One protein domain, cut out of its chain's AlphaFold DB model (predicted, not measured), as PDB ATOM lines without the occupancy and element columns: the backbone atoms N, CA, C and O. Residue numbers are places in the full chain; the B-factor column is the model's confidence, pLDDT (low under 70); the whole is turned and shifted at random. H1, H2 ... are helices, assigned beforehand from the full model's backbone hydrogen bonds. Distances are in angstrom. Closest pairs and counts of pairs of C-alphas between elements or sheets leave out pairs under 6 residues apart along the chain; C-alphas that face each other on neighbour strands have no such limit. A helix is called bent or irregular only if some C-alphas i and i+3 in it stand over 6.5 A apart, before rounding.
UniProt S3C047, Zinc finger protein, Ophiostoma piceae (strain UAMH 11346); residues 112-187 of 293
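Overview. This is residues 112 to 187 of the 293 residues of the protein "Zinc finger protein" of Ophiostoma piceae (strain UAMH 11346) (UniProt S3C047). The backbone runs round in a ring of short helices and loops: H1 and H2 make a corner on one side with short H4 packed on H1, and H3 lies across from them, touching no helix. Residues 132 to 150, a long stretch that folds back near Gly 143, lead from H2 to H3, and residues 176 to 187 make a loop-like tail after H4. The printed part has 76 residues, with four named helices in the order H1, H2, H3, H4 and no named strand; the class is all helix, though under half of the residues, 35 of 76, are in named elements. It is compact, with a radius of gyration of the C-alphas of 12.6 A and spans of 36 by 28 by 21 A.

Along the chain. H1, residues 112 to 122, begins at C-alpha 112 (-15.592, 88.542, 6.939) and is 14.8 A long; it is neither bent nor irregular, but only just: C-alphas 119 and 122 are 6.2 A apart. H2, residues 124 to 131, is 11.1 A long. H3, residues 151 to 162, is the longest helix at 15.2 A and begins at C-alpha 151 (-1.777, 80.560, 10.970). H4, residues 172 to 175, ends at C-alpha 175 (-1.710, 89.844, 2.205).

Arrangement. H1 and H2 touch only at the corner by their tight link, about perpendicular at 76 degrees; their closest C-alphas, of Glu 120 and Val 126, are 6.5 A apart. H1 and H4 touch, and their closest C-alphas, of His 117 and Thr 173, are 4.9 A apart. H3 is apart from H1, H2 and H4, and H2 is apart from H4. In H1, H2 and H3 every O i to N i+4 pair is within hydrogen-bond range; H4 is too short for such a pair, and its 1 O i to N i+3 pair is not within range.

Size, cuts and confidence. The two C-alphas farthest apart, of Lys 132 and Gln 181, are 36.6 A apart. The printed part has no cut. The link from H2 to H3 is long, with 19 residues; that from H3 to H4 is short, with 9. The mean pLDDT of the printed part is 89.8, and residue 187 alone is under 70.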
ATOM      1  N   MET A 112     -16.046  89.414   5.848       91.56
ATOM      2  CA  MET A 112     -15.592  88.542   6.939       91.56
ATOM      3  C   MET A 112     -14.056  88.446   6.976       91.56
ATOM      4  O   MET A 112     -13.456  88.564   8.044       91.56
ATOM      5  N   TYR A 113     -13.396  88.350   5.816       91.69
ATOM      6  CA  TYR A 113     -11.930  88.395   5.739       91.69
ATOM      7  C   TYR A 113     -11.357  89.764   6.125       91.69
ATOM      8  O   TYR A 113     -10.286  89.813   6.729       91.69
ATOM      9  N   LEU A 114     -12.069  90.858   5.827       92.69
ATOM     10  CA  LEU A 114     -11.690  92.209   6.249       92.69
ATOM     11  C   LEU A 114     -11.791  92.382   7.778       92.69
ATOM     12  O   LEU A 114     -10.866  92.920   8.385       92.69
ATOM     13  N   SER A 115     -12.855  91.872   8.412       92.31
ATOM     14  CA  SER A 115     -12.994  91.873   9.879       92.31
ATOM     15  C   SER A 115     -11.873  91.069  10.542       92.31
ATOM     16  O   SER A 115     -11.152  91.595  11.387       92.31
ATOM     17  N   LEU A 116     -11.658  89.827  10.088       93.44
ATOM     18  CA  LEU A 116     -10.579  88.960  10.573       93.44
ATOM     19  C   LEU A 116      -9.195  89.597  10.402       93.44
ATOM     20  O   LEU A 116      -8.330  89.435  11.259       93.44
ATOM     21  N   HIS A 117      -8.972  90.330   9.312       93.94
ATOM     22  CA  HIS A 117      -7.735  91.067   9.099       93.94
ATOM     23  C   HIS A 117      -7.551  92.205  10.121       93.94
ATOM     24  O   HIS A 117      -6.476  92.315  10.713       93.94
ATOM     25  N   GLY A 118      -8.591  93.005  10.380       93.31
ATOM     26  CA  GLY A 118      -8.565  94.041  11.417       93.31
ATOM     27  C   GLY A 118      -8.248  93.467  12.803       93.31
ATOM     28  O   GLY A 118      -7.310  93.915  13.469       93.31
ATOM     29  N   ASP A 119      -8.958  92.407  13.193       91.75
ATOM     30  CA  ASP A 119      -8.767  91.715  14.471       91.75
ATOM     31  C   ASP A 119      -7.370  91.084  14.622       91.75
ATOM     32  O   ASP A 119      -6.787  91.128  15.705       91.75
ATOM     33  N   GLU A 120      -6.806  90.490  13.565       92.44
ATOM     34  CA  GLU A 120      -5.540  89.744  13.645       92.44
ATOM     35  C   GLU A 120      -4.271  90.587  13.442       92.44
ATOM     36  O   GLU A 120      -3.196  90.145  13.878       92.44
ATOM     37  N   TRP A 121      -4.373  91.746  12.777       89.19
ATOM     38  CA  TRP A 121      -3.218  92.536  12.313       89.19
ATOM     39  C   TRP A 121      -3.219  94.000  12.747       89.19
ATOM     40  O   TRP A 121      -2.136  94.552  12.931       89.19
ATOM     41  N   HIS A 122      -4.388  94.616  12.938       90.25
ATOM     42  CA  HIS A 122      -4.495  96.023  13.339       90.25
ATOM     43  C   HIS A 122      -4.760  96.203  14.841       90.25
ATOM     44  O   HIS A 122      -4.446  97.247  15.405       90.25
ATOM     45  N   ASN A 123      -5.257  95.173  15.532       92.00
ATOM     46  CA  ASN A 123      -5.511  95.223  16.972       92.00
ATOM     47  C   ASN A 123      -4.225  94.982  17.813       92.00
ATOM     48  O   ASN A 123      -3.763  93.838  17.918       92.00
ATOM     49  N   PRO A 124      -3.654  95.999  18.497       89.50
ATOM     50  CA  PRO A 124      -2.402  95.842  19.247       89.50
ATOM     51  C   PRO A 124      -2.549  94.939  20.480       89.50
ATOM     52  O   PRO A 124      -1.600  94.258  20.873       89.50
ATOM     53  N   PHE A 125      -3.747  94.849  21.071       91.56
ATOM     54  CA  PHE A 125      -3.998  93.930  22.183       91.56
ATOM     55  C   PHE A 125      -3.915  92.468  21.733       91.56
ATOM     56  O   PHE A 125      -3.529  91.605  22.521       91.56
ATOM     57  N   VAL A 126      -4.229  92.173  20.468       90.50
ATOM     58  CA  VAL A 126      -4.109  90.822  19.900       90.50
ATOM     59  C   VAL A 126      -2.641  90.442  19.684       90.50
ATOM     60  O   VAL A 126      -2.291  89.283  19.912       90.50
ATOM     61  N   ALA A 127      -1.753  91.394  19.378       89.62
ATOM     62  CA  ALA A 127      -0.305  91.153  19.374       89.62
ATOM     63  C   ALA A 127       0.211  90.760  20.775       89.62
ATOM     64  O   ALA A 127       0.786  89.682  20.930       89.62
ATOM     65  N   VAL A 128      -0.105  91.542  21.816       93.50
ATOM     66  CA  VAL A 128       0.295  91.242  23.211       93.50
ATOM     67  C   VAL A 128      -0.278  89.900  23.700       93.50
ATOM     68  O   VAL A 128       0.383  89.138  24.408       93.50
ATOM     69  N   LYS A 129      -1.506  89.552  23.300       92.12
ATOM     70  CA  LYS A 129      -2.102  88.233  23.582       92.12
ATOM     71  C   LYS A 129      -1.382  87.090  22.858       92.12
ATOM     72  O   LYS A 129      -1.233  86.003  23.418       92.12
ATOM     73  N   ARG A 130      -0.891  87.321  21.636       89.56
ATOM     74  CA  ARG A 130      -0.100  86.347  20.865       89.56
ATOM     75  C   ARG A 130       1.255  86.074  21.529       89.56
ATOM     76  O   ARG A 130       1.652  84.912  21.596       89.56
ATOM     77  N   GLU A 131       1.902  87.097  22.092       89.69
ATOM     78  CA  GLU A 131       3.128  86.967  22.903       89.69
ATOM     79  C   GLU A 131       2.888  86.142  24.177       89.69
ATOM     80  O   GLU A 131       3.630  85.199  24.451       89.69
ATOM     81  N   LYS A 132       1.776  86.392  24.885       93.56
ATOM     82  CA  LYS A 132       1.299  85.554  26.008       93.56
ATOM     83  C   LYS A 132       0.936  84.115  25.608       93.56
ATOM     84  O   LYS A 132       0.676  83.278  26.469       93.56
ATOM     85  N   GLY A 133       0.916  83.799  24.311       89.94
ATOM     86  CA  GLY A 133       0.601  82.474  23.779       89.94
ATOM     87  C   GLY A 133      -0.893  82.158  23.664       89.94
ATOM     88  O   GLY A 133      -1.243  81.011  23.366       89.94
ATOM     89  N   GLU A 134      -1.767  83.150  23.860       91.50
ATOM     90  CA  GLU A 134      -3.215  83.009  23.695       91.50
ATOM     91  C   GLU A 134      -3.588  82.661  22.242       91.50
ATOM     92  O   GLU A 134      -2.822  82.831  21.285       91.50
ATOM     93  N   HIS A 135      -4.793  82.125  22.062       92.00
ATOM     94  CA  HIS A 135      -5.298  81.728  20.751       92.00
ATOM     95  C   HIS A 135      -5.953  82.933  20.071       92.00
ATOM     96  O   HIS A 135      -7.052  83.345  20.435       92.00
ATOM     97  N   THR A 136      -5.240  83.510  19.105       92.00
ATOM     98  CA  THR A 136      -5.552  84.816  18.507       92.00
ATOM     99  C   THR A 136      -6.129  84.733  17.097       92.00
ATOM    100  O   THR A 136      -6.934  85.582  16.741       92.00
ATOM    101  N   TYR A 137      -5.776  83.710  16.314       92.88
ATOM    102  CA  TYR A 137      -6.225  83.574  14.924       92.88
ATOM    103  C   TYR A 137      -7.567  82.837  14.847       92.88
ATOM    104  O   TYR A 137      -7.619  81.669  15.232       92.88
ATOM    105  N   ALA A 138      -8.638  83.461  14.360       93.19
ATOM    106  CA  ALA A 138      -9.959  82.821  14.273       93.19
ATOM    107  C   ALA A 138     -10.115  81.952  13.005       93.19
ATOM    108  O   ALA A 138      -9.243  81.939  12.134       93.19
ATOM    109  N   CYS A 139     -11.194  81.167  12.917       93.50
ATOM    110  CA  CYS A 139     -11.501  80.355  11.733       93.50
ATOM    111  C   CYS A 139     -12.150  81.206  10.619       93.50
ATOM    112  O   CYS A 139     -12.726  82.252  10.894       93.50
ATOM    113  N   PHE A 140     -12.083  80.743   9.365       91.88
ATOM    114  CA  PHE A 140     -12.694  81.401   8.192       91.88
ATOM    115  C   PHE A 140     -14.139  80.942   7.918       91.88
ATOM    116  O   PHE A 140     -14.629  81.069   6.799       91.88
ATOM    117  N   VAL A 141     -14.791  80.310   8.894       91.50
ATOM    118  CA  VAL A 141     -16.125  79.722   8.734       91.50
ATOM    119  C   VAL A 141     -17.023  80.266   9.832       91.50
ATOM    120  O   VAL A 141     -16.778  80.032  11.017       91.50
ATOM    121  N   GLU A 142     -18.057  80.995   9.425       85.94
ATOM    122  CA  GLU A 142     -19.119  81.479  10.306       85.94
ATOM    123  C   GLU A 142     -19.795  80.276  10.988       85.94
ATOM    124  O   GLU A 142     -20.129  79.282  10.343       85.94
ATOM    125  N   GLY A 143     -19.906  80.323  12.320       86.12
ATOM    126  CA  GLY A 143     -20.277  79.164  13.143       86.12
ATOM    127  C   GLY A 143     -19.107  78.277  13.605       86.12
ATOM    128  O   GLY A 143     -19.347  77.204  14.157       86.12
ATOM    129  N   CYS A 144     -17.841  78.682  13.415       92.69
ATOM    130  CA  CYS A 144     -16.685  77.988  13.995       92.69
ATOM    131  C   CYS A 144     -15.797  78.891  14.872       92.69
ATOM    132  O   CYS A 144     -14.771  79.414  14.435       92.69
ATOM    133  N   ASP A 145     -16.119  78.972  16.164       89.94
ATOM    134  CA  ASP A 145     -15.444  79.834  17.158       89.94
ATOM    135  C   ASP A 145     -14.008  79.408  17.538       89.94
ATOM    136  O   ASP A 145     -13.414  79.897  18.506       89.94
ATOM    137  N   ARG A 146     -13.413  78.460  16.806       92.25
ATOM    138  CA  ARG A 146     -12.103  77.882  17.125       92.25
ATOM    139  C   ARG A 146     -10.961  78.835  16.789       92.25
ATOM    140  O   ARG A 146     -10.489  78.910  15.655       92.25
ATOM    141  N   LYS A 147     -10.432  79.473  17.828       93.06
ATOM    142  CA  LYS A 147      -9.209  80.278  17.747       93.06
ATOM    143  C   LYS A 147      -7.954  79.397  17.821       93.06
ATOM    144  O   LYS A 147      -7.905  78.398  18.539       93.06
ATOM    145  N   CYS A 148      -6.920  79.779  17.080       92.94
ATOM    146  CA  CYS A 148      -5.650  79.075  16.914       92.94
ATOM    147  C   CYS A 148      -4.466  79.943  17.376       92.94
ATOM    148  O   CYS A 148      -4.520  81.169  17.337       92.94
ATOM    149  N   ARG A 149      -3.352  79.308  17.775       92.19
ATOM    150  CA  ARG A 149      -2.113  80.003  18.199       92.19
ATOM    151  C   ARG A 149      -1.179  80.411  17.037       92.19
ATOM    152  O   ARG A 149      -0.284  81.219  17.233       92.19
ATOM    153  N   SER A 150      -1.363  79.852  15.839       91.94
ATOM    154  CA  SER A 150      -0.607  80.197  14.618       91.94
ATOM    155  C   SER A 150      -1.480  79.983  13.374       91.94
ATOM    156  O   SER A 150      -2.373  79.125  13.383       91.94
ATOM    157  N   MET A 151      -1.176  80.716  12.299       91.50
ATOM    158  CA  MET A 151      -1.777  80.560  10.970       91.50
ATOM    159  C   MET A 151      -1.610  79.135  10.412       91.50
ATOM    160  O   MET A 151      -2.528  78.628   9.775       91.50
ATOM    161  N   ASP A 152      -0.524  78.422  10.730       92.56
ATOM    162  CA  ASP A 152      -0.314  77.019  10.323       92.56
ATOM    163  C   ASP A 152      -1.273  76.053  11.019       92.56
ATOM    164  O   ASP A 152      -1.677  75.035  10.450       92.56
ATOM    165  N   LYS A 153      -1.626  76.355  12.278       94.12
ATOM    166  CA  LYS A 153      -2.630  75.593  13.031       94.12
ATOM    167  C   LYS A 153      -4.038  75.902  12.515       94.12
ATOM    168  O   LYS A 153      -4.841  74.978  12.423       94.12
ATOM    169  N   ARG A 154      -4.304  77.148  12.102       94.06
ATOM    170  CA  ARG A 154      -5.540  77.541  11.403       94.06
ATOM    171  C   ARG A 154      -5.667  76.851  10.040       94.06
ATOM    172  O   ARG A 154      -6.712  76.278   9.760       94.06
ATOM    173  N   ARG A 155      -4.602  76.830   9.227       93.31
ATOM    174  CA  ARG A 155      -4.557  76.127   7.932       93.31
ATOM    175  C   ARG A 155      -4.900  74.647   8.085       93.31
ATOM    176  O   ARG A 155      -5.799  74.174   7.403       93.31
ATOM    177  N   ARG A 156      -4.232  73.937   9.003       94.62
ATOM    178  CA  ARG A 156      -4.557  72.529   9.283       94.62
ATOM    179  C   ARG A 156      -5.992  72.368   9.762       94.62
ATOM    180  O   ARG A 156      -6.726  71.630   9.136       94.62
ATOM    181  N   HIS A 157      -6.455  73.161  10.728       94.88
ATOM    182  CA  HIS A 157      -7.861  73.135  11.140       94.88
ATOM    183  C   HIS A 157      -8.850  73.279   9.962       94.88
ATOM    184  O   HIS A 157      -9.832  72.536   9.914       94.88
ATOM    185  N   LEU A 158      -8.628  74.215   9.038       94.12
ATOM    186  CA  LEU A 158      -9.503  74.419   7.878       94.12
ATOM    187  C   LEU A 158      -9.513  73.205   6.935       94.12
ATOM    188  O   LEU A 158     -10.571  72.842   6.428       94.12
ATOM    189  N   ILE A 159      -8.371  72.543   6.752       94.31
ATOM    190  CA  ILE A 159      -8.272  71.280   6.006       94.31
ATOM    191  C   ILE A 159      -8.987  70.155   6.784       94.31
ATOM    192  O   ILE A 159      -9.911  69.537   6.264       94.31
ATOM    193  N   ASP A 160      -8.631  69.949   8.054       94.62
ATOM    194  CA  ASP A 160      -9.045  68.809   8.884       94.62
ATOM    195  C   ASP A 160     -10.539  68.821   9.268       94.62
ATOM    196  O   ASP A 160     -11.149  67.764   9.406       94.62
ATOM    197  N   LYS A 161     -11.134  70.005   9.501       94.81
ATOM    198  CA  LYS A 161     -12.539  70.152   9.951       94.81
ATOM    199  C   LYS A 161     -13.489  70.761   8.925       94.81
ATOM    200  O   LYS A 161     -14.693  70.580   9.066       94.81
ATOM    201  N   HIS A 162     -12.977  71.510   7.951       94.00
ATOM    202  CA  HIS A 162     -13.798  72.194   6.945       94.00
ATOM    203  C   HIS A 162     -13.463  71.753   5.512       94.00
ATOM    204  O   HIS A 162     -13.977  72.333   4.559       94.00
ATOM    205  N   SER A 163     -12.623  70.721   5.344       92.88
ATOM    206  CA  SER A 163     -12.243  70.142   4.046       92.88
ATOM    207  C   SER A 163     -11.719  71.160   3.021       92.88
ATOM    208  O   SER A 163     -11.847  70.954   1.815       92.88
ATOM    209  N   PHE A 164     -11.112  72.266   3.477       92.88
ATOM    210  CA  PHE A 164     -10.530  73.258   2.569       92.88
ATOM    211  C   PHE A 164      -9.411  72.623   1.730       92.88
ATOM    212  O   PHE A 164      -8.567  71.909   2.283       92.88
ATOM    213  N   PRO A 165      -9.336  72.911   0.417       91.94
ATOM    214  CA  PRO A 165      -8.269  72.386  -0.419       91.94
ATOM    215  C   PRO A 165      -6.913  72.898   0.073       91.94
ATOM    216  O   PRO A 165      -6.744  74.072   0.409       91.94
ATOM    217  N   THR A 166      -5.910  72.022   0.075       88.12
ATOM    218  CA  THR A 166      -4.545  72.332   0.534       88.12
ATOM    219  C   THR A 166      -3.896  73.489  -0.232       88.12
ATOM    220  O   THR A 166      -3.031  74.168   0.327       88.12
ATOM    221  N   ASN A 167      -4.351  73.733  -1.465       89.25
ATOM    222  CA  ASN A 167      -3.930  74.811  -2.362       89.25
ATOM    223  C   ASN A 167      -4.687  76.140  -2.148       89.25
ATOM    224  O   ASN A 167      -4.486  77.070  -2.920       89.25
ATOM    225  N   PHE A 168      -5.577  76.263  -1.157       90.38
ATOM    226  CA  PHE A 168      -6.213  77.547  -0.834       90.38
ATOM    227  C   PHE A 168      -5.193  78.556  -0.272       90.38
ATOM    228  O   PHE A 168      -4.277  78.186   0.464       90.38
ATOM    229  N   PHE A 169      -5.373  79.847  -0.558       89.19
ATOM    230  CA  PHE A 169      -4.483  80.905  -0.083       89.19
ATOM    231  C   PHE A 169      -4.751  81.281   1.392       89.19
ATOM    232  O   PHE A 169      -5.330  82.315   1.717       89.19
ATOM    233  N   PHE A 170      -4.297  80.448   2.334       90.00
ATOM    234  CA  PHE A 170      -4.526  80.628   3.784       90.00
ATOM    235  C   PHE A 170      -3.899  81.894   4.412       90.00
ATOM    236  O   PHE A 170      -4.218  82.229   5.560       90.00
ATOM    237  N   LEU A 171      -3.022  82.591   3.680       89.81
ATOM    238  CA  LEU A 171      -2.415  83.871   4.077       89.81
ATOM    239  C   LEU A 171      -3.252  85.087   3.631       89.81
ATOM    240  O   LEU A 171      -2.793  86.224   3.713       89.81
ATOM    241  N   ILE A 172      -4.490  84.868   3.180       91.56
ATOM    242  CA  ILE A 172      -5.406  85.929   2.748       91.56
ATOM    243  C   ILE A 172      -5.655  87.000   3.820       91.56
ATOM    244  O   ILE A 172      -5.708  88.171   3.468       91.56
ATOM    245  N   THR A 173      -5.712  86.647   5.116       90.44
ATOM    246  CA  THR A 173      -5.857  87.642   6.206       90.44
ATOM    247  C   THR A 173      -4.616  88.508   6.411       90.44
ATOM    248  O   THR A 173      -4.703  89.534   7.074       90.44
ATOM    249  N   GLU A 174      -3.470  88.123   5.852       89.44
ATOM    250  CA  GLU A 174      -2.229  88.894   5.901       89.44
ATOM    251  C   GLU A 174      -2.102  89.765   4.646       89.44
ATOM    252  O   GLU A 174      -2.094  90.989   4.748       89.44
ATOM    253  N   TYR A 175      -2.053  89.153   3.459       86.44
ATOM    254  CA  TYR A 175      -1.710  89.844   2.205       86.44
ATOM    255  C   TYR A 175      -2.905  90.419   1.435       86.44
ATOM    256  O   TYR A 175      -2.683  91.231   0.540       86.44
ATOM    257  N   GLY A 176      -4.139  90.021   1.753       87.81
ATOM    258  CA  GLY A 176      -5.308  90.341   0.934       87.81
ATOM    259  C   GLY A 176      -5.313  89.619  -0.420       87.81
ATOM    260  O   GLY A 176      -4.625  88.614  -0.623       87.81
ATOM    261  N   THR A 177      -6.107  90.132  -1.358       86.81
ATOM    262  CA  THR A 177      -6.246  89.637  -2.743       86.81
ATOM    263  C   THR A 177      -5.515  90.485  -3.783       86.81
ATOM    264  O   THR A 177      -5.620  90.219  -4.981       86.81
ATOM    265  N   ASP A 178      -4.742  91.487  -3.366       78.06
ATOM    266  CA  ASP A 178      -4.079  92.417  -4.283       78.06
ATOM    267  C   ASP A 178      -3.117  91.693  -5.250       78.06
ATOM    268  O   ASP A 178      -2.185  90.989  -4.856       78.06
ATOM    269  N   GLY A 179      -3.376  91.828  -6.558       74.31
ATOM    270  CA  GLY A 179      -2.629  91.135  -7.619       74.31
ATOM    271  C   GLY A 179      -2.946  89.637  -7.798       74.31
ATOM    272  O   GLY A 179      -2.228  88.950  -8.538       74.31
ATOM    273  N   ARG A 180      -4.003  89.118  -7.151       78.19
ATOM    274  CA  ARG A 180      -4.480  87.725  -7.240       78.19
ATOM    275  C   ARG A 180      -5.934  87.666  -7.728       78.19
ATOM    276  O   ARG A 180      -6.849  88.043  -7.012       78.19
ATOM    277  N   GLN A 181      -6.154  87.112  -8.922       74.31
ATOM    278  CA  GLN A 181      -7.501  86.835  -9.457       74.31
ATOM    279  C   GLN A 181      -8.077  85.475  -9.003       74.31
ATOM    280  O   GLN A 181      -9.248  85.201  -9.238       74.31
ATOM    281  N   SER A 182      -7.268  84.629  -8.353       84.69
ATOM    282  CA  SER A 182      -7.668  83.326  -7.805       84.69
ATOM    283  C   SER A 182      -7.326  83.247  -6.316       84.69
ATOM    284  O   SER A 182      -6.261  83.705  -5.893       84.69
ATOM    285  N   LEU A 183      -8.223  82.638  -5.533       85.25
ATOM    286  CA  LEU A 183      -7.993  82.284  -4.124       85.25
ATOM    287  C   LEU A 183      -7.303  80.920  -3.954       85.25
ATOM    288  O   LEU A 183      -6.988  80.530  -2.831       85.25
ATOM    289  N   LEU A 184      -7.075  80.195  -5.051       88.94
ATOM    290  CA  LEU A 184      -6.292  78.967  -5.075       88.94
ATOM    291  C   LEU A 184      -4.914  79.275  -5.676       88.94
ATOM    292  O   LEU A 184      -4.803  79.898  -6.730       88.94
ATOM    293  N   ASP A 185      -3.855  78.835  -5.004       82.31
ATOM    294  CA  ASP A 185      -2.499  78.863  -5.539       82.31
ATOM    295  C   ASP A 185      -2.361  77.752  -6.600       82.31
ATOM    296  O   ASP A 185      -2.220  76.574  -6.268       82.31
ATOM    297  N   ASP A 186      -2.381  78.128  -7.888       71.69
ATOM    298  CA  ASP A 186      -2.360  77.235  -9.069       71.69
ATOM    299  C   ASP A 186      -1.014  76.501  -9.319       71.69
ATOM    300  O   ASP A 186      -0.512  76.423 -10.449       71.69
ATOM    301  N   GLY A 187      -0.392  75.985  -8.254       61.00
ATOM    302  CA  GLY A 187       0.588  74.887  -8.217       61.00
ATOM    303  C   GLY A 187       1.945  75.063  -8.915       61.00
ATOM    304  O   GLY A 187       2.872  74.307  -8.637       61.00
TER     305      GLY A 187